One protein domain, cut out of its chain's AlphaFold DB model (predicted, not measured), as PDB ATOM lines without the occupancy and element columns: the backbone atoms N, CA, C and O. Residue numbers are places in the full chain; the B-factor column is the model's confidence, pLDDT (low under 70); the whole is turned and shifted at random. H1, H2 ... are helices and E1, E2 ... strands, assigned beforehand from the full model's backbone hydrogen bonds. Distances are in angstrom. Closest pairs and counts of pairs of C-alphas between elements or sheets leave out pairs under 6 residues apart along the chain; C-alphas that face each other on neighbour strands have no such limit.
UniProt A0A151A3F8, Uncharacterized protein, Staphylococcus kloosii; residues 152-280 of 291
ATOM      1  N   GLU A 152      20.983 -12.882 -54.266       88.75
ATOM      2  CA  GLU A 152      22.097 -13.132 -55.162       88.75
ATOM      3  C   GLU A 152      23.401 -13.172 -54.371       88.75
ATOM      4  O   GLU A 152      23.681 -12.299 -53.549       88.75
ATOM      5  N   PHE A 153      24.219 -14.187 -54.629       91.06
ATOM      6  CA  PHE A 153      25.579 -14.243 -54.103       91.06
ATOM      7  C   PHE A 153      26.565 -14.625 -55.175       91.06
ATOM      8  O   PHE A 153      26.252 -15.300 -56.157       91.06
ATOM      9  N   THR A 154      27.801 -14.258 -54.895       92.19
ATOM     10  CA  THR A 154      28.957 -14.727 -55.623       92.19
ATOM     11  C   THR A 154      29.778 -15.629 -54.716       92.19
ATOM     12  O   THR A 154      30.084 -15.262 -53.582       92.19
ATOM     13  N   PHE A 155      30.209 -16.772 -55.249       93.56
ATOM     14  CA  PHE A 155      31.380 -17.477 -54.743       93.56
ATOM     15  C   PHE A 155      32.594 -17.167 -55.624       93.56
ATOM     16  O   PHE A 155      32.575 -17.396 -56.835       93.56
ATOM     17  N   ASN A 156      33.642 -16.639 -55.009       92.62
ATOM     18  CA  ASN A 156      34.887 -16.260 -55.644       92.62
ATOM     19  C   ASN A 156      36.039 -17.099 -55.082       92.62
ATOM     20  O   ASN A 156      36.311 -17.105 -53.881       92.62
ATOM     21  N   SER A 157      36.724 -17.790 -55.983       87.81
ATOM     22  CA  SER A 157      37.985 -18.477 -55.720       87.81
ATOM     23  C   SER A 157      39.106 -17.784 -56.491       87.81
ATOM     24  O   SER A 157      38.840 -16.971 -57.376       87.81
ATOM     25  N   ASP A 158      40.354 -18.153 -56.221       85.00
ATOM     26  CA  ASP A 158      41.504 -17.621 -56.963       85.00
ATOM     27  C   ASP A 158      41.450 -17.932 -58.474       85.00
ATOM     28  O   ASP A 158      42.058 -17.229 -59.280       85.00
ATOM     29  N   GLU A 159      40.726 -18.984 -58.872       86.81
ATOM     30  CA  GLU A 159      40.710 -19.494 -60.249       86.81
ATOM     31  C   GLU A 159      39.446 -19.119 -61.031       86.81
ATOM     32  O   GLU A 159      39.478 -19.006 -62.257       86.81
ATOM     33  N   PHE A 160      38.315 -18.959 -60.346       89.00
ATOM     34  CA  PHE A 160      37.029 -18.704 -60.984       89.00
ATOM     35  C   PHE A 160      36.035 -18.027 -60.041       89.00
ATOM     36  O   PHE A 160      36.098 -18.152 -58.814       89.00
ATOM     37  N   LYS A 161      35.049 -17.383 -60.665       93.12
ATOM     38  CA  LYS A 161      33.903 -16.741 -60.027       93.12
ATOM     39  C   LYS A 161      32.620 -17.450 -60.464       93.12
ATOM     40  O   LYS A 161      32.451 -17.723 -61.653       93.12
ATOM     41  N   ILE A 162      31.731 -17.742 -59.518       93.69
ATOM     42  CA  ILE A 162      30.400 -18.301 -59.779       93.69
ATOM     43  C   ILE A 162      29.358 -17.376 -59.168       93.69
ATOM     44  O   ILE A 162      29.380 -17.132 -57.963       93.69
ATOM     45  N   ASP A 163      28.435 -16.912 -60.000       92.69
ATOM     46  CA  ASP A 163      27.293 -16.118 -59.572       92.69
ATOM     47  C   ASP A 163      26.055 -17.011 -59.439       92.69
ATOM     48  O   ASP A 163      25.784 -17.869 -60.283       92.69
ATOM     49  N   PHE A 164      25.314 -16.812 -58.354       91.44
ATOM     50  CA  PHE A 164      24.077 -17.509 -58.047       91.44
ATOM     51  C   PHE A 164      22.957 -16.485 -57.923       91.44
ATOM     52  O   PHE A 164      22.997 -15.628 -57.043       91.44
ATOM     53  N   GLU A 165      21.951 -16.607 -58.785       90.75
ATOM     54  CA  GLU A 165      20.813 -15.690 -58.850       90.75
ATOM     55  C   GLU A 165      19.528 -16.462 -58.558       90.75
ATOM     56  O   GLU A 165      19.145 -17.372 -59.301       90.75
ATOM     57  N   ILE A 166      18.895 -16.159 -57.421       89.88
ATOM     58  CA  ILE A 166      17.684 -16.841 -56.976       89.88
ATOM     59  C   ILE A 166      16.492 -15.932 -57.240       89.88
ATOM     60  O   ILE A 166      16.297 -14.906 -56.594       89.88
ATOM     61  N   GLU A 167      15.653 -16.373 -58.167       86.38
ATOM     62  CA  GLU A 167      14.416 -15.732 -58.579       86.38
ATOM     63  C   GLU A 167      13.188 -16.444 -57.977       86.38
ATOM     64  O   GLU A 167      12.870 -17.593 -58.315       86.38
ATOM     65  N   PRO A 168      12.427 -15.765 -57.104       82.94
ATOM     66  CA  PRO A 168      11.172 -16.266 -56.566       82.94
ATOM     67  C   PRO A 168      10.185 -16.686 -57.655       82.94
ATOM     68  O   PRO A 168       9.923 -15.941 -58.594       82.94
ATOM     69  N   LYS A 169       9.539 -17.844 -57.467       79.56
ATOM     70  CA  LYS A 169       8.472 -18.366 -58.349       79.56
ATOM     71  C   LYS A 169       8.917 -18.673 -59.792       79.56
ATOM     72  O   LYS A 169       8.050 -18.965 -60.620       79.56
ATOM     73  N   SER A 170      10.219 -18.662 -60.086       85.69
ATOM     74  CA  SER A 170      10.747 -19.051 -61.394       85.69
ATOM     75  C   SER A 170      10.401 -20.508 -61.732       85.69
ATOM     76  O   SER A 170      10.200 -21.358 -60.854       85.69
ATOM     77  N   LYS A 171      10.324 -20.811 -63.031       84.50
ATOM     78  CA  LYS A 171      10.173 -22.175 -63.555       84.50
ATOM     79  C   LYS A 171      11.218 -22.398 -64.658       84.50
ATOM     80  O   LYS A 171      11.084 -21.765 -65.703       84.50
ATOM     81  N   PRO A 172      12.209 -23.295 -64.477       85.25
ATOM     82  CA  PRO A 172      12.480 -24.101 -63.280       85.25
ATOM     83  C   PRO A 172      12.874 -23.250 -62.060       85.25
ATOM     84  O   PRO A 172      13.189 -22.067 -62.186       85.25
ATOM     85  N   GLN A 173      12.816 -23.851 -60.870       86.31
ATOM     86  CA  GLN A 173      13.189 -23.184 -59.622       86.31
ATOM     87  C   GLN A 173      14.695 -22.889 -59.593       86.31
ATOM     88  O   GLN A 173      15.504 -23.800 -59.732       86.31
ATOM     89  N   THR A 174      15.063 -21.628 -59.378       88.88
ATOM     90  CA  THR A 174      16.457 -21.144 -59.322       88.88
ATOM     91  C   THR A 174      17.109 -21.316 -57.946       88.88
ATOM     92  O   THR A 174      18.326 -21.227 -57.820       88.88
ATOM     93  N   ASN A 175      16.339 -21.638 -56.903       86.56
ATOM     94  CA  ASN A 175      16.871 -21.987 -55.579       86.56
ATOM     95  C   ASN A 175      17.323 -23.458 -55.463       86.56
ATOM     96  O   ASN A 175      17.756 -23.882 -54.393       86.56
ATOM     97  N   LEU A 176      17.221 -24.237 -56.546       90.31
ATOM     98  CA  LEU A 176      17.749 -25.592 -56.645       90.31
ATOM     99  C   LEU A 176      18.869 -25.614 -57.683       90.31
ATOM    100  O   LEU A 176      18.626 -25.451 -58.874       90.31
ATOM    101  N   GLN A 177      20.092 -25.850 -57.221       90.50
ATOM    102  CA  GLN A 177      21.289 -25.821 -58.053       90.50
ATOM    103  C   GLN A 177      21.941 -27.204 -58.085       90.50
ATOM    104  O   GLN A 177      22.080 -27.865 -57.055       90.50
ATOM    105  N   GLY A 178      22.332 -27.652 -59.277       92.12
ATOM    106  CA  GLY A 178      22.984 -28.942 -59.491       92.12
ATOM    107  C   GLY A 178      24.360 -28.767 -60.121       92.12
ATOM    108  O   GLY A 178      24.482 -28.155 -61.178       92.12
ATOM    109  N   VAL A 179      25.393 -29.346 -59.507       92.50
ATOM    110  CA  VAL A 179      26.757 -29.361 -60.060       92.50
ATOM    111  C   VAL A 179      27.018 -30.719 -60.708       92.50
ATOM    112  O   VAL A 179      27.028 -31.749 -60.031       92.50
ATOM    113  N   ILE A 180      27.248 -30.729 -62.023       93.56
ATOM    114  CA  ILE A 180      27.467 -31.947 -62.818       93.56
ATOM    115  C   ILE A 180      28.870 -31.991 -63.424       93.56
ATOM    116  O   ILE A 180      29.516 -30.970 -63.625       93.56
ATOM    117  N   GLY A 181      29.345 -33.200 -63.717       94.75
ATOM    118  CA  GLY A 181      30.620 -33.435 -64.391       94.75
ATOM    119  C   GLY A 181      31.282 -34.738 -63.952       94.75
ATOM    120  O   GLY A 181      30.757 -35.456 -63.097       94.75
ATOM    121  N   ASN A 182      32.439 -35.050 -64.532       96.12
ATOM    122  CA  ASN A 182      33.124 -36.330 -64.340       96.12
ATOM    123  C   ASN A 182      33.529 -36.594 -62.879       96.12
ATOM    124  O   ASN A 182      33.592 -35.694 -62.036       96.12
ATOM    125  N   ASN A 183      33.796 -37.854 -62.547       91.00
ATOM    126  CA  ASN A 183      34.321 -38.206 -61.229       91.00
ATOM    127  C   ASN A 183      35.714 -37.592 -61.030       91.00
ATOM    128  O   ASN A 183      36.507 -37.536 -61.963       91.00
ATOM    129  N   GLY A 184      35.991 -37.112 -59.817       88.62
ATOM    130  CA  GLY A 184      37.293 -36.542 -59.463       88.62
ATOM    131  C   GLY A 184      37.538 -35.087 -59.885       88.62
ATOM    132  O   GLY A 184      38.546 -34.532 -59.477       88.62
ATOM    133  N   ILE A 185      36.626 -34.424 -60.608       93.56
ATOM    134  CA  ILE A 185      36.843 -33.030 -61.070       93.56
ATOM    135  C   ILE A 185      36.670 -31.950 -59.984       93.56
ATOM    136  O   ILE A 185      36.661 -30.769 -60.299       93.56
ATOM    137  N   GLY A 186      36.443 -32.333 -58.725       91.12
ATOM    138  CA  GLY A 186      36.303 -31.370 -57.625       91.12
ATOM    139  C   GLY A 186      34.884 -30.879 -57.311       91.12
ATOM    140  O   GLY A 186      34.742 -29.959 -56.521       91.12
ATOM    141  N   LYS A 187      33.811 -31.507 -57.819       93.81
ATOM    142  CA  LYS A 187      32.416 -31.100 -57.502       93.81
ATOM    143  C   LYS A 187      32.134 -30.998 -55.994       93.81
ATOM    144  O   LYS A 187      31.631 -29.988 -55.517       93.81
ATOM    145  N   THR A 188      32.495 -32.035 -55.233       92.62
ATOM    146  CA  THR A 188      32.349 -32.051 -53.766       92.62
ATOM    147  C   THR A 188      33.246 -31.012 -53.096       92.62
ATOM    148  O   THR A 188      32.864 -30.444 -52.078       92.62
ATOM    149  N   LYS A 189      34.428 -30.748 -53.669       91.69
ATOM    150  CA  LYS A 189      35.374 -29.747 -53.167       91.69
ATOM    151  C   LYS A 189      34.804 -28.336 -53.326       91.69
ATOM    152  O   LYS A 189      34.725 -27.639 -52.327       91.69
ATOM    153  N   LEU A 190      34.259 -27.994 -54.496       93.31
ATOM    154  CA  LEU A 190      33.559 -26.726 -54.738       93.31
ATOM    155  C   LEU A 190      32.451 -26.468 -53.703       93.31
ATOM    156  O   LEU A 190      32.426 -25.417 -53.071       93.31
ATOM    157  N   LEU A 191      31.553 -27.439 -53.493       93.31
ATOM    158  CA  LEU A 191      30.464 -27.290 -52.516       93.31
ATOM    159  C   LEU A 191      30.989 -27.097 -51.085       93.31
ATOM    160  O   LEU A 191      30.420 -26.331 -50.311       93.31
ATOM    161  N   LYS A 192      32.084 -27.776 -50.731       92.00
ATOM    162  CA  LYS A 192      32.736 -27.623 -49.425       92.00
ATOM    163  C   LYS A 192      33.440 -26.285 -49.280       92.00
ATOM    164  O   LYS A 192      33.383 -25.719 -48.199       92.00
ATOM    165  N   ASP A 193      34.062 -25.771 -50.333       92.56
ATOM    166  CA  ASP A 193      34.758 -24.487 -50.289       92.56
ATOM    167  C   ASP A 193      33.764 -23.332 -50.095       92.56
ATOM    168  O   ASP A 193      34.012 -22.461 -49.262       92.56
ATOM    169  N   ILE A 194      32.581 -23.399 -50.725       92.94
ATOM    170  CA  ILE A 194      31.462 -22.481 -50.442       92.94
ATOM    171  C   ILE A 194      31.065 -22.547 -48.959       92.94
ATOM    172  O   ILE A 194      30.925 -21.515 -48.302       92.94
ATOM    173  N   LEU A 195      30.906 -23.757 -48.404       92.94
ATOM    174  CA  LEU A 195      30.573 -23.930 -46.986       92.94
ATOM    175  C   LEU A 195      31.680 -23.411 -46.062       92.94
ATOM    176  O   LEU A 195      31.376 -22.806 -45.042       92.94
ATOM    177  N   ILE A 196      32.951 -23.626 -46.397       91.50
ATOM    178  CA  ILE A 196      34.087 -23.143 -45.606       91.50
ATOM    179  C   ILE A 196      34.131 -21.612 -45.614       91.50
ATOM    180  O   ILE A 196      34.321 -21.025 -44.548       91.50
ATOM    181  N   ALA A 197      33.914 -20.972 -46.766       91.50
ATOM    182  CA  ALA A 197      33.822 -19.515 -46.865       91.50
ATOM    183  C   ALA A 197      32.674 -18.975 -45.997       91.50
ATOM    184  O   ALA A 197      32.879 -18.069 -45.191       91.50
ATOM    185  N   PHE A 198      31.499 -19.614 -46.061       90.94
ATOM    186  CA  PHE A 198      30.361 -19.289 -45.198       90.94
ATOM    187  C   PHE A 198      30.700 -19.412 -43.704       90.94
ATOM    188  O   PHE A 198      30.465 -18.488 -42.931       90.94
ATOM    189  N   ILE A 199      31.291 -20.532 -43.290       89.62
ATOM    190  CA  ILE A 199      31.639 -20.820 -41.891       89.62
ATOM    191  C   ILE A 199      32.671 -19.829 -41.330       89.62
ATOM    192  O   ILE A 199      32.643 -19.502 -40.142       89.62
ATOM    193  N   LYS A 200      33.606 -19.375 -42.171       87.81
ATOM    194  CA  LYS A 200      34.640 -18.400 -41.802       87.81
ATOM    195  C   LYS A 200      34.157 -16.949 -41.879       87.81
ATOM    196  O   LYS A 200      34.912 -16.071 -41.475       87.81
ATOM    197  N   ASN A 201      32.930 -16.705 -42.352       85.56
ATOM    198  CA  ASN A 201      32.436 -15.380 -42.737       85.56
ATOM    199  C   ASN A 201      33.420 -14.662 -43.684       85.56
ATOM    200  O   ASN A 201      33.718 -13.484 -43.504       85.56
ATOM    201  N   ASP A 202      33.978 -15.398 -44.647       87.00
ATOM    202  CA  ASP A 202      34.946 -14.873 -45.610       87.00
ATOM    203  C   ASP A 202      34.221 -14.115 -46.727       87.00
ATOM    204  O   ASP A 202      33.870 -14.690 -47.759       87.00
ATOM    205  N   THR A 203      33.982 -12.821 -46.505       79.31
ATOM    206  CA  THR A 203      33.306 -11.941 -47.470       79.31
ATOM    207  C   THR A 203      34.134 -11.687 -48.732       79.31
ATOM    208  O   THR A 203      33.586 -11.267 -49.743       79.31
ATOM    209  N   GLY A 204      35.436 -12.006 -48.743       83.19
ATOM    210  CA  GLY A 204      36.251 -11.952 -49.960       83.19
ATOM    211  C   GLY A 204      35.935 -13.094 -50.930       83.19
ATOM    212  O   GLY A 204      35.929 -12.902 -52.151       83.19
ATOM    213  N   SER A 205      35.637 -14.277 -50.387       88.25
ATOM    214  CA  SER A 205      35.303 -15.473 -51.168       88.25
ATOM    215  C   SER A 205      33.807 -15.727 -51.318       88.25
ATOM    216  O   SER A 205      33.401 -16.374 -52.280       88.25
ATOM    217  N   LEU A 206      32.967 -15.259 -50.400       89.31
ATOM    218  CA  LEU A 206      31.519 -15.437 -50.466       89.31
ATOM    219  C   LEU A 206      30.825 -14.159 -50.002       89.31
ATOM    220  O   LEU A 206      30.738 -13.906 -48.802       89.31
ATOM    221  N   TYR A 207      30.281 -13.391 -50.941       86.44
ATOM    222  CA  TYR A 207      29.579 -12.151 -50.621       86.44
ATOM    223  C   TYR A 207      28.187 -12.098 -51.234       86.44
ATOM    224  O   TYR A 207      27.906 -12.653 -52.302       86.44
ATOM    225  N   ASN A 208      27.313 -11.414 -50.503       83.00
ATOM    226  CA  ASN A 208      25.982 -11.042 -50.938       83.00
ATOM    227  C   ASN A 208      26.089  -9.847 -51.892       83.00
ATOM    228  O   ASN A 208      26.733  -8.854 -51.550       83.00
ATOM    229  N   LYS A 209      25.455  -9.915 -53.067       80.31
ATOM    230  CA  LYS A 209      25.464  -8.787 -54.012       80.31
ATOM    231  C   LYS A 209      24.638  -7.593 -53.519       80.31
ATOM    232  O   LYS A 209      24.927  -6.469 -53.915       80.31
ATOM    233  N   ASP A 210      23.644  -7.821 -52.658       71.38
ATOM    234  CA  ASP A 210      22.791  -6.753 -52.120       71.38
ATOM    235  C   ASP A 210      23.458  -5.989 -50.962       71.38
ATOM    236  O   ASP A 210      23.103  -4.844 -50.686       71.38
ATOM    237  N   SER A 211      24.413  -6.616 -50.267       68.94
ATOM    238  CA  SER A 211      25.155  -6.009 -49.157       68.94
ATOM    239  C   SER A 211      26.433  -6.799 -48.880       68.94
ATOM    240  O   SER A 211      26.392  -7.824 -48.200       68.94
ATOM    241  N   GLU A 212      27.570  -6.310 -49.377       61.38
ATOM    242  CA  GLU A 212      28.865  -7.014 -49.326       61.38
ATOM    243  C   GLU A 212      29.321  -7.376 -47.896       61.38
ATOM    244  O   GLU A 212      30.000  -8.384 -47.706       61.38
ATOM    245  N   ASP A 213      28.881  -6.614 -46.886       58.97
ATOM    246  CA  ASP A 213      29.224  -6.819 -45.469       58.97
ATOM    247  C   ASP A 213      28.230  -7.711 -44.693       58.97
ATOM    248  O   ASP A 213      28.442  -7.999 -43.511       58.97
ATOM    249  N   GLU A 214      27.131  -8.161 -45.314       63.78
ATOM    250  CA  GLU A 214      26.127  -8.996 -44.643       63.78
ATOM    251  C   GLU A 214      26.230 -10.478 -45.015       63.78
ATOM    252  O   GLU A 214      26.420 -10.879 -46.164       63.78
ATOM    253  N   LEU A 215      26.025 -11.330 -44.007       64.94
ATOM    254  CA  LEU A 215      25.921 -12.770 -44.202       64.94
ATOM    255  C   LEU A 215      24.698 -13.107 -45.049       64.94
ATOM    256  O   LEU A 215      23.571 -12.836 -44.640       64.94
ATOM    257  N   ILE A 216      24.910 -13.782 -46.179       74.06
ATOM    258  CA  ILE A 216      23.791 -14.148 -47.049       74.06
ATOM    259  C   ILE A 216      22.934 -15.293 -46.492       74.06
ATOM    260  O   ILE A 216      21.717 -15.314 -46.672       74.06
ATOM    261  N   PHE A 217      23.546 -16.247 -45.788       83.62
ATOM    262  CA  PHE A 217      22.839 -17.395 -45.226       83.62
ATOM    263  C   PHE A 217      22.730 -17.279 -43.707       83.62
ATOM    264  O   PHE A 217      23.696 -16.978 -43.009       83.62
ATOM    265  N   ALA A 218      21.547 -17.579 -43.169       82.06
ATOM    266  CA  ALA A 218      21.360 -17.666 -41.722       82.06
ATOM    267  C   ALA A 218      21.994 -18.940 -41.142       82.06
ATOM    268  O   ALA A 218      22.584 -18.894 -40.066       82.06
ATOM    269  N   ASN A 219      21.865 -20.062 -41.861       87.25
ATOM    270  CA  ASN A 219      22.395 -21.370 -41.490       87.25
ATOM    271  C   ASN A 219      22.736 -22.203 -42.737       87.25
ATOM    272  O   ASN A 219      22.148 -21.998 -43.798       87.25
ATOM    273  N   ALA A 220      23.600 -23.203 -42.572       91.38
ATOM    274  CA  ALA A 220      23.896 -24.228 -43.570       91.38
ATOM    275  C   ALA A 220      23.638 -25.647 -43.036       91.38
ATOM    276  O   ALA A 220      23.765 -25.926 -41.842       91.38
ATOM    277  N   LEU A 221      23.292 -26.567 -43.937       93.12
ATOM    278  CA  LEU A 221      23.140 -27.990 -43.641       93.12
ATOM    279  C   LEU A 221      23.954 -28.801 -44.650       93.12
ATOM    280  O   LEU A 221      23.636 -28.815 -45.837       93.12
ATOM    281  N   LEU A 222      24.979 -29.500 -44.168       94.44
ATOM    282  CA  LEU A 222      25.739 -30.450 -44.969       94.44
ATOM    283  C   LEU A 222      25.180 -31.858 -44.771       94.44
ATOM    284  O   LEU A 222      25.202 -32.388 -43.660       94.44
ATOM    285  N   VAL A 223      24.747 -32.486 -45.864       94.19
ATOM    286  CA  VAL A 223      24.364 -33.900 -45.895       94.19
ATOM    287  C   VAL A 223      25.410 -34.674 -46.697       94.19
ATOM    288  O   VAL A 223      25.524 -34.482 -47.904       94.19
ATOM    289  N   SER A 224      26.196 -35.534 -46.044       92.81
ATOM    290  CA  SER A 224      27.237 -36.335 -46.709       92.81
ATOM    291  C   SER A 224      27.356 -37.728 -46.086       92.81
ATOM    292  O   SER A 224      27.707 -37.890 -44.918       92.81
ATOM    293  N   PHE A 225      27.079 -38.753 -46.896       91.06
ATOM    294  CA  PHE A 225      27.118 -40.168 -46.497       91.06
ATOM    295  C   PHE A 225      28.312 -40.935 -47.086       91.06
ATOM    296  O   PHE A 225      28.423 -42.146 -46.906       91.06
ATOM    297  N   SER A 226      29.205 -40.248 -47.799       89.38
ATOM    298  CA  SER A 226      30.432 -40.846 -48.322       89.38
ATOM    299  C   SER A 226      31.479 -40.917 -47.214       89.38
ATOM    300  O   SER A 226      31.853 -39.900 -46.637       89.38
ATOM    301  N   ILE A 227      31.997 -42.118 -46.945       88.19
ATOM    302  CA  ILE A 227      33.123 -42.314 -46.015       88.19
ATOM    303  C   ILE A 227      34.452 -41.787 -46.571       88.19
ATOM    304  O   ILE A 227      35.422 -41.666 -45.826       88.19
ATOM    305  N   PHE A 228      34.504 -41.503 -47.875       86.56
ATOM    306  CA  PHE A 228      35.694 -41.016 -48.574       86.56
ATOM    307  C   PHE A 228      35.753 -39.488 -48.639       86.56
ATOM    308  O   PHE A 228      36.754 -38.926 -49.077       86.56
ATOM    309  N   ASP A 229      34.683 -38.810 -48.230       89.44
ATOM    310  CA  ASP A 229      34.647 -37.358 -48.181       89.44
ATOM    311  C   ASP A 229      35.499 -36.859 -47.009       89.44
ATOM    312  O   ASP A 229      35.310 -37.290 -45.877       89.44
ATOM    313  N   ASP A 230      36.395 -35.900 -47.243       90.81
ATOM    314  CA  ASP A 230      37.093 -35.224 -46.144       90.81
ATOM    315  C   ASP A 230      36.238 -34.072 -45.598       90.81
ATOM    316  O   ASP A 230      36.094 -33.032 -46.246       90.81
ATOM    317  N   ASN A 231      35.604 -34.282 -44.444       93.38
ATOM    318  CA  ASN A 231      34.776 -33.281 -43.763       93.38
ATOM    319  C   ASN A 231      35.485 -32.659 -42.544       93.38
ATOM    320  O   ASN A 231      34.819 -32.071 -41.689       93.38
ATOM    321  N   THR A 232      36.814 -32.787 -42.451       92.31
ATOM    322  CA  THR A 232      37.619 -32.386 -41.286       92.31
ATOM    323  C   THR A 232      37.365 -30.946 -40.850       92.31
ATOM    324  O   THR A 232      36.943 -30.731 -39.717       92.31
ATOM    325  N   ASP A 233      37.560 -29.965 -41.736       91.69
ATOM    326  CA  ASP A 233      37.444 -28.543 -41.377       91.69
ATOM    327  C   ASP A 233      36.039 -28.177 -40.879       91.69
ATOM    328  O   ASP A 233      35.882 -27.451 -39.895       91.69
ATOM    329  N   ILE A 234      35.012 -28.738 -41.522       93.38
ATOM    330  CA  ILE A 234      33.606 -28.485 -41.198       93.38
ATOM    331  C   ILE A 234      33.253 -29.095 -39.839       93.38
ATOM    332  O   ILE A 234      32.710 -28.411 -38.972       93.38
ATOM    333  N   LEU A 235      33.586 -30.369 -39.620       93.62
ATOM    334  CA  LEU A 235      33.273 -31.062 -38.368       93.62
ATOM    335  C   LEU A 235      34.082 -30.513 -37.190       93.62
ATOM    336  O   LEU A 235      33.551 -30.399 -36.086       93.62
ATOM    337  N   LYS A 236      35.335 -30.111 -37.425       92.19
ATOM    338  CA  LYS A 236      36.169 -29.440 -36.423       92.19
ATOM    339  C   LYS A 236      35.577 -28.085 -36.032       92.19
ATOM    340  O   LYS A 236      35.526 -27.768 -34.845       92.19
ATOM    341  N   HIS A 237      35.069 -27.315 -36.998       90.88
ATOM    342  CA  HIS A 237      34.363 -26.067 -36.706       90.88
ATOM    343  C   HIS A 237      33.087 -26.301 -35.885       90.88
ATOM    344  O   HIS A 237      32.888 -25.603 -34.893       90.88
ATOM    345  N   ILE A 238      32.254 -27.280 -36.261       91.25
ATOM    346  CA  ILE A 238      31.025 -27.624 -35.523       91.25
ATOM    347  C   ILE A 238      31.351 -28.011 -34.077       91.25
ATOM    348  O   ILE A 238      30.694 -27.544 -33.152       91.25
ATOM    349  N   ASN A 239      32.386 -28.829 -33.863       89.12
ATOM    350  CA  ASN A 239      32.743 -29.297 -32.524       89.12
ATOM    351  C   ASN A 239      33.300 -28.174 -31.627       89.12
ATOM    352  O   ASN A 239      33.051 -28.158 -30.423       89.12
ATOM    353  N   ASN A 240      34.033 -27.222 -32.211       88.06
ATOM    354  CA  ASN A 240      34.650 -26.122 -31.466       88.06
ATOM    355  C   ASN A 240      33.692 -24.947 -31.205       88.06
ATOM    356  O   ASN A 240      33.951 -24.145 -30.309       88.06
ATOM    357  N   ASN A 241      32.589 -24.840 -31.952       85.94
ATOM    358  CA  ASN A 241      31.664 -23.713 -31.873       85.94
ATOM    359  C   ASN A 241      30.253 -24.185 -31.511       85.94
ATOM    360  O   ASN A 241      29.479 -24.594 -32.371       85.94
ATOM    361  N   LYS A 242      29.879 -24.049 -30.232       75.38
ATOM    362  CA  LYS A 242      28.550 -24.454 -29.729       75.38
ATOM    363  C   LYS A 242      27.372 -23.782 -30.451       75.38
ATOM    364  O   LYS A 242      26.303 -24.376 -30.521       75.38
ATOM    365  N   ASN A 243      27.585 -22.584 -30.999       75.00
ATOM    366  CA  ASN A 243      26.590 -21.812 -31.750       75.00
ATOM    367  C   ASN A 243      26.923 -21.764 -33.254       75.00
ATOM    368  O   ASN A 243      26.686 -20.751 -33.913       75.00
ATOM    369  N   ALA A 244      27.537 -22.824 -33.796       80.62
ATOM    370  CA  ALA A 244      27.854 -22.907 -35.215       80.62
ATOM    371  C   ALA A 244      26.584 -22.746 -36.066       80.62
ATOM    372  O   ALA A 244      25.597 -23.455 -35.877       80.62
ATOM    373  N   LYS A 245      26.640 -21.866 -37.070       85.81
ATOM    374  CA  LYS A 245      25.564 -21.671 -38.061       85.81
ATOM    375  C   LYS A 245      25.518 -22.792 -39.106       85.81
ATOM    376  O   LYS A 245      25.005 -22.610 -40.205       85.81
ATOM    377  N   ILE A 246      26.101 -23.951 -38.814       91.19
ATOM    378  CA  ILE A 246      26.143 -25.094 -39.719       91.19
ATOM    379  C   ILE A 246      25.838 -26.384 -38.965       91.19
ATOM    380  O   ILE A 246      26.348 -26.621 -37.873       91.19
ATOM    381  N   ASN A 247      25.026 -27.232 -39.587       91.00
ATOM    382  CA  ASN A 247      24.719 -28.575 -39.120       91.00
ATOM    383  C   ASN A 247      25.255 -29.621 -40.101       91.00
ATOM    384  O   ASN A 247      25.328 -29.382 -41.308       91.00
ATOM    385  N   TYR A 248      25.587 -30.800 -39.579       92.56
ATOM    386  CA  TYR A 248      26.060 -31.933 -40.367       92.56
ATOM    387  C   TYR A 248      25.191 -33.167 -40.127       92.56
ATOM    388  O   TYR A 248      24.973 -33.571 -38.984       92.56
ATOM    389  N   ILE A 249      24.741 -33.791 -41.214       92.31
ATOM    390  CA  ILE A 249      24.072 -35.091 -41.219       92.31
ATOM    391  C   ILE A 249      24.900 -36.035 -42.086       92.31
ATOM    392  O   ILE A 249      25.070 -35.816 -43.286       92.31
ATOM    393  N   GLY A 250      25.412 -37.102 -41.483       93.38
ATOM    394  CA  GLY A 250      26.270 -38.028 -42.202       93.38
ATOM    395  C   GLY A 250      26.968 -39.051 -41.322       93.38
ATOM    396  O   GLY A 250      26.673 -39.179 -40.130       93.38
ATOM    397  N   VAL A 251      27.896 -39.780 -41.943       94.88
ATOM    398  CA  VAL A 251      28.564 -40.967 -41.378       94.88
ATOM    399  C   VAL A 251      29.877 -40.669 -40.665       94.88
ATOM    400  O   VAL A 251      30.468 -41.584 -40.103       94.88
ATOM    401  N   GLN A 252      30.349 -39.425 -40.668       95.31
ATOM    402  CA  GLN A 252      31.603 -39.042 -40.023       95.31
ATOM    403  C   GLN A 252      31.371 -38.213 -38.759       95.31
ATOM    404  O   GLN A 252      30.334 -37.580 -38.580       95.31
ATOM    405  N   LYS A 253      32.352 -38.211 -37.864       93.75
ATOM    406  CA  LYS A 253      32.392 -37.380 -36.662       93.75
ATOM    407  C   LYS A 253      33.821 -36.910 -36.415       93.75
ATOM    408  O   LYS A 253      34.773 -37.605 -36.765       93.75
ATOM    409  N   TRP A 254      33.960 -35.749 -35.791       93.50
ATOM    410  CA  TRP A 254      35.240 -35.294 -35.264       93.50
ATOM    411  C   TRP A 254      35.325 -35.668 -33.787       93.50
ATOM    412  O   TRP A 254      34.466 -35.264 -33.007       93.50
ATOM    413  N   ASN A 255      36.322 -36.465 -33.409       90.25
ATOM    414  CA  ASN A 255      36.571 -36.832 -32.016       90.25
ATOM    415  C   ASN A 255      38.069 -37.061 -31.786       90.25
ATOM    416  O   ASN A 255      38.744 -37.576 -32.676       90.25
ATOM    417  N   ASP A 256      38.581 -36.698 -30.607       86.69
ATOM    418  CA  ASP A 256      39.999 -36.847 -30.232       86.69
ATOM    419  C   ASP A 256      40.974 -36.319 -31.306       86.69
ATOM    420  O   ASP A 256      41.937 -36.987 -31.692       86.69
ATOM    421  N   ASP A 257      40.667 -35.132 -31.840       88.12
ATOM    422  CA  ASP A 257      41.395 -34.474 -32.933       88.12
ATOM    423  C   ASP A 257      41.554 -35.313 -34.215       88.12
ATOM    424  O   ASP A 257      42.503 -35.140 -34.987       88.12
ATOM    425  N   LYS A 258      40.607 -36.224 -34.470       91.81
ATOM    426  CA  LYS A 258      40.582 -37.079 -35.657       91.81
ATOM    427  C   LYS A 258      39.204 -37.131 -36.300       91.81
ATOM    428  O   LYS A 258      38.167 -37.131 -35.634       91.81
ATOM    429  N   LEU A 259      39.216 -37.259 -37.624       93.12
ATOM    430  CA  LEU A 259      38.041 -37.612 -38.403       93.12
ATOM    431  C   LEU A 259      37.814 -39.123 -38.289       93.12
ATOM    432  O   LEU A 259      38.670 -39.920 -38.673       93.12
ATOM    433  N   LEU A 260      36.666 -39.516 -37.746       94.06
ATOM    434  CA  LEU A 260      36.274 -40.908 -37.550       94.06
ATOM    435  C   LEU A 260      34.946 -41.182 -38.248       94.06
ATOM    436  O   LEU A 260      34.122 -40.286 -38.410       94.06
ATOM    437  N   ASN A 261      34.702 -42.443 -38.590       94.50
ATOM    438  CA  ASN A 261      33.372 -42.883 -38.993       94.50
ATOM    439  C   ASN A 261      32.539 -43.217 -37.749       94.50
ATOM    440  O   ASN A 261      33.050 -43.771 -36.771       94.50
ATOM    441  N   LYS A 262      31.254 -42.878 -37.794       94.25
ATOM    442  CA  LYS A 262      30.262 -43.264 -36.795       94.25
ATOM    443  C   LYS A 262      30.019 -44.766 -36.864       94.25
ATOM    444  O   LYS A 262      30.008 -45.352 -37.949       94.25
ATOM    445  N   SER A 263      29.804 -45.390 -35.713       93.81
ATOM    446  CA  SER A 263      29.361 -46.782 -35.666       93.81
ATOM    447  C   SER A 263      27.874 -46.901 -36.030       93.81
ATOM    448  O   SER A 263      27.116 -45.931 -35.963       93.81
ATOM    449  N   ASN A 264      27.430 -48.114 -36.366       93.94
ATOM    450  CA  ASN A 264      26.004 -48.390 -36.576       93.94
ATOM    451  C   ASN A 264      25.166 -48.070 -35.329       93.94
ATOM    452  O   ASN A 264      24.036 -47.607 -35.451       93.94
ATOM    453  N   GLU A 265      25.724 -48.298 -34.140       96.25
ATOM    454  CA  GLU A 265      25.063 -47.987 -32.872       96.25
ATOM    455  C   GLU A 265      24.892 -46.475 -32.688       96.25
ATOM    456  O   GLU A 265      23.825 -46.013 -32.292       96.25
ATOM    457  N   GLU A 266      25.905 -45.681 -33.039       94.12
ATOM    458  CA  GLU A 266      25.815 -44.221 -32.989       94.12
ATOM    459  C   GLU A 266      24.759 -43.683 -33.952       94.12
ATOM    460  O   GLU A 266      23.924 -42.878 -33.548       94.12
ATOM    461  N   LEU A 267      24.744 -44.171 -35.196       93.31
ATOM    462  CA  LEU A 267      23.736 -43.787 -36.186       93.31
ATOM    463  C   LEU A 267      22.318 -44.174 -35.740       93.31
ATOM    464  O   LEU A 267      21.394 -43.371 -35.868       93.31
ATOM    465  N   ALA A 268      22.142 -45.371 -35.172       94.88
ATOM    466  CA  ALA A 268      20.858 -45.805 -34.622       94.88
ATOM    467  C   ALA A 268      20.409 -44.904 -33.460       94.88
ATOM    468  O   ALA A 268      19.257 -44.472 -33.417       94.88
ATOM    469  N   ASN A 269      21.326 -44.558 -32.556       94.75
ATOM    470  CA  ASN A 269      21.047 -43.659 -31.439       94.75
ATOM    471  C   ASN A 269      20.691 -42.238 -31.909       94.75
ATOM    472  O   ASN A 269      19.763 -41.632 -31.373       94.75
ATOM    473  N   GLU A 270      21.394 -41.694 -32.906       91.94
ATOM    474  CA  GLU A 270      21.074 -40.393 -33.513       91.94
ATOM    475  C   GLU A 270      19.691 -40.394 -34.174       91.94
ATOM    476  O   GLU A 270      18.917 -39.445 -34.003       91.94
ATOM    477  N   PHE A 271      19.347 -41.474 -34.878       91.19
ATOM    478  CA  PHE A 271      18.025 -41.654 -35.469       91.19
ATOM    479  C   PHE A 271      16.928 -41.679 -34.397       91.19
ATOM    480  O   PHE A 271      15.988 -40.886 -34.471       91.19
ATOM    481  N   CYS A 272      17.072 -42.515 -33.362       94.19
ATOM    482  CA  CYS A 272      16.114 -42.593 -32.255       94.19
ATOM    483  C   CYS A 272      15.919 -41.233 -31.573       94.19
ATOM    484  O   CYS A 272      14.785 -40.787 -31.409       94.19
ATOM    485  N   LYS A 273      17.012 -40.520 -31.266       90.81
ATOM    486  CA  LYS A 273      16.951 -39.168 -30.685       90.81
ATOM    487  C   LYS A 273      16.207 -38.184 -31.585       90.81
ATOM    488  O   LYS A 273      15.432 -37.370 -31.087       90.81
ATOM    489  N   SER A 274      16.422 -38.256 -32.896       89.00
ATOM    490  CA  SER A 274      15.739 -37.389 -33.860       89.00
ATOM    491  C   SER A 274      14.232 -37.662 -33.882       89.00
ATOM    492  O   SER A 274      13.435 -36.726 -33.821       89.00
ATOM    493  N   VAL A 275      13.830 -38.937 -33.882       91.00
ATOM    494  CA  VAL A 275      12.417 -39.341 -33.792       91.00
ATOM    495  C   VAL A 275      11.795 -38.878 -32.473       91.00
ATOM    496  O   VAL A 275      10.722 -38.280 -32.488       91.00
ATOM    497  N   GLU A 276      12.471 -39.069 -31.339       90.25
ATOM    498  CA  GLU A 276      12.001 -38.586 -30.034       90.25
ATOM    499  C   GLU A 276      11.807 -37.066 -30.006       90.25
ATOM    500  O   GLU A 276      10.823 -36.578 -29.451       90.25
ATOM    501  N   GLN A 277      12.721 -36.299 -30.608       82.19
ATOM    502  CA  GLN A 277      12.598 -34.844 -30.702       82.19
ATOM    503  C   GLN A 277      11.411 -34.420 -31.568       82.19
ATOM    504  O   GLN A 277      10.680 -33.501 -31.192       82.19
ATOM    505  N   ILE A 278      11.193 -35.096 -32.699       81.81
ATOM    506  CA  ILE A 278      10.023 -34.865 -33.553       81.81
ATOM    507  C   ILE A 278       8.747 -35.178 -32.771       81.81
ATOM    508  O   ILE A 278       7.845 -34.348 -32.736       81.81
ATOM    509  N   LEU A 279       8.685 -36.318 -32.079       81.06
ATOM    510  CA  LEU A 279       7.520 -36.711 -31.284       81.06
ATOM    511  C   LEU A 279       7.246 -35.739 -30.135       81.06
ATOM    512  O   LEU A 279       6.092 -35.388 -29.916       81.06
ATOM    513  N   LYS A 280       8.278 -35.238 -29.446       75.75
ATOM    514  CA  LYS A 280       8.122 -34.184 -28.431       75.75
ATOM    515  C   LYS A 280       7.541 -32.909 -29.038       75.75
ATOM    516  O   LYS A 280       6.598 -32.363 -28.480       75.75
TER     517      LYS A 280
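Overview. This is residues 152 to 280 of the 291 residues of an uncharacterized protein of Staphylococcus kloosii (UniProt A0A151A3F8). A row of parts runs from a small three-stranded sheet, E2 E1 E3, through helix H1, which packs on that sheet, and helix H2, side by side with H1, to the short hairpin E6 and E7. A parallel pair of strands, E4 and E5, packs beside both helices, and the end of the last helix, residues 271 to 280 of H3, sticks out as a free arm. The printed part has 129 residues with three named helices and seven named strands, in the order E1 E2 H1 E3 E4 H2 E5 E6 E7 H3; the class is mixed, helices and strands. The three-stranded sheet is antiparallel. The whole is only just compact, close to loose, with a radius of gyration of the C-alphas of 16.7 A and spans of 43 by 35 by 32 A.

Along the chain. In the largest sheet, E2 is residues 161 to 166, 16.5 A long; E1 is residues 152 to 156, 13.2 A, with C-alpha 152 at (22.097, -13.132, -55.162); E3 is residues 206 to 208. H1, residues 187 to 200, is 20.3 A long and begins at C-alpha 187, (32.416, -31.100, -57.502). E4 is residues 220 to 224, E5 residues 246 to 250, and H2 residues 232 to 240, 12.0 A. E6 is residues 252 to 255 and E7 residues 258 to 261. H3, residues 264 to 280, is 24.2 A long and ends at C-alpha 280, (8.122, -34.184, -28.431).

Arrangement. E1 is the inner strand of its sheet. E1 and E2 form an antiparallel hairpin, with N 162 and O 155 2.8 A apart; E1 and E3 are antiparallel, with N 154 and O 207 3.1 A apart. H1 is on this sheet, in two layers, helix and sheet; the closest C-alphas of H1 and E3 are those of Ala 197 and Leu 206, 5.9 A. E2, H1 and E3 form a split strand-helix-strand unit, two strands running the same way with E1 between them, and its crossover is right-handed. H1 touches H2 with residues 195 to 199 alone, closest at the C-alphas of Ile 196 and Ile 234, 6.9 A, at a shallow tilt of 29 degrees, the same way. E4, H2 and E5 form a strand-helix-strand unit, parallel neighbour strands with a helix between them in the chain; its crossover is right-handed, and N 222 and O 247 are 2.9 A apart. The closest C-alphas of H2 and E6 are those of Leu 235 and Trp 254, 5.6 A. E6 and E7 are an antiparallel hairpin, with N 253 and O 260 2.8 A apart. H3 touches no helix. In H1, H2 and H3 every O i to N i+4 pair is within hydrogen-bond range.

Size, cuts and confidence. The C-alphas farthest apart are those of Glu 159 and Lys 280, 47.9 A. The printed part has no cut. The links E2 to H1 and E3 to E4 are long; in the first, residues 168 to 173 and 180 to 186 stand free. Mean pLDDT of the printed part is 88.5, and residues 211 to 215 are under 70.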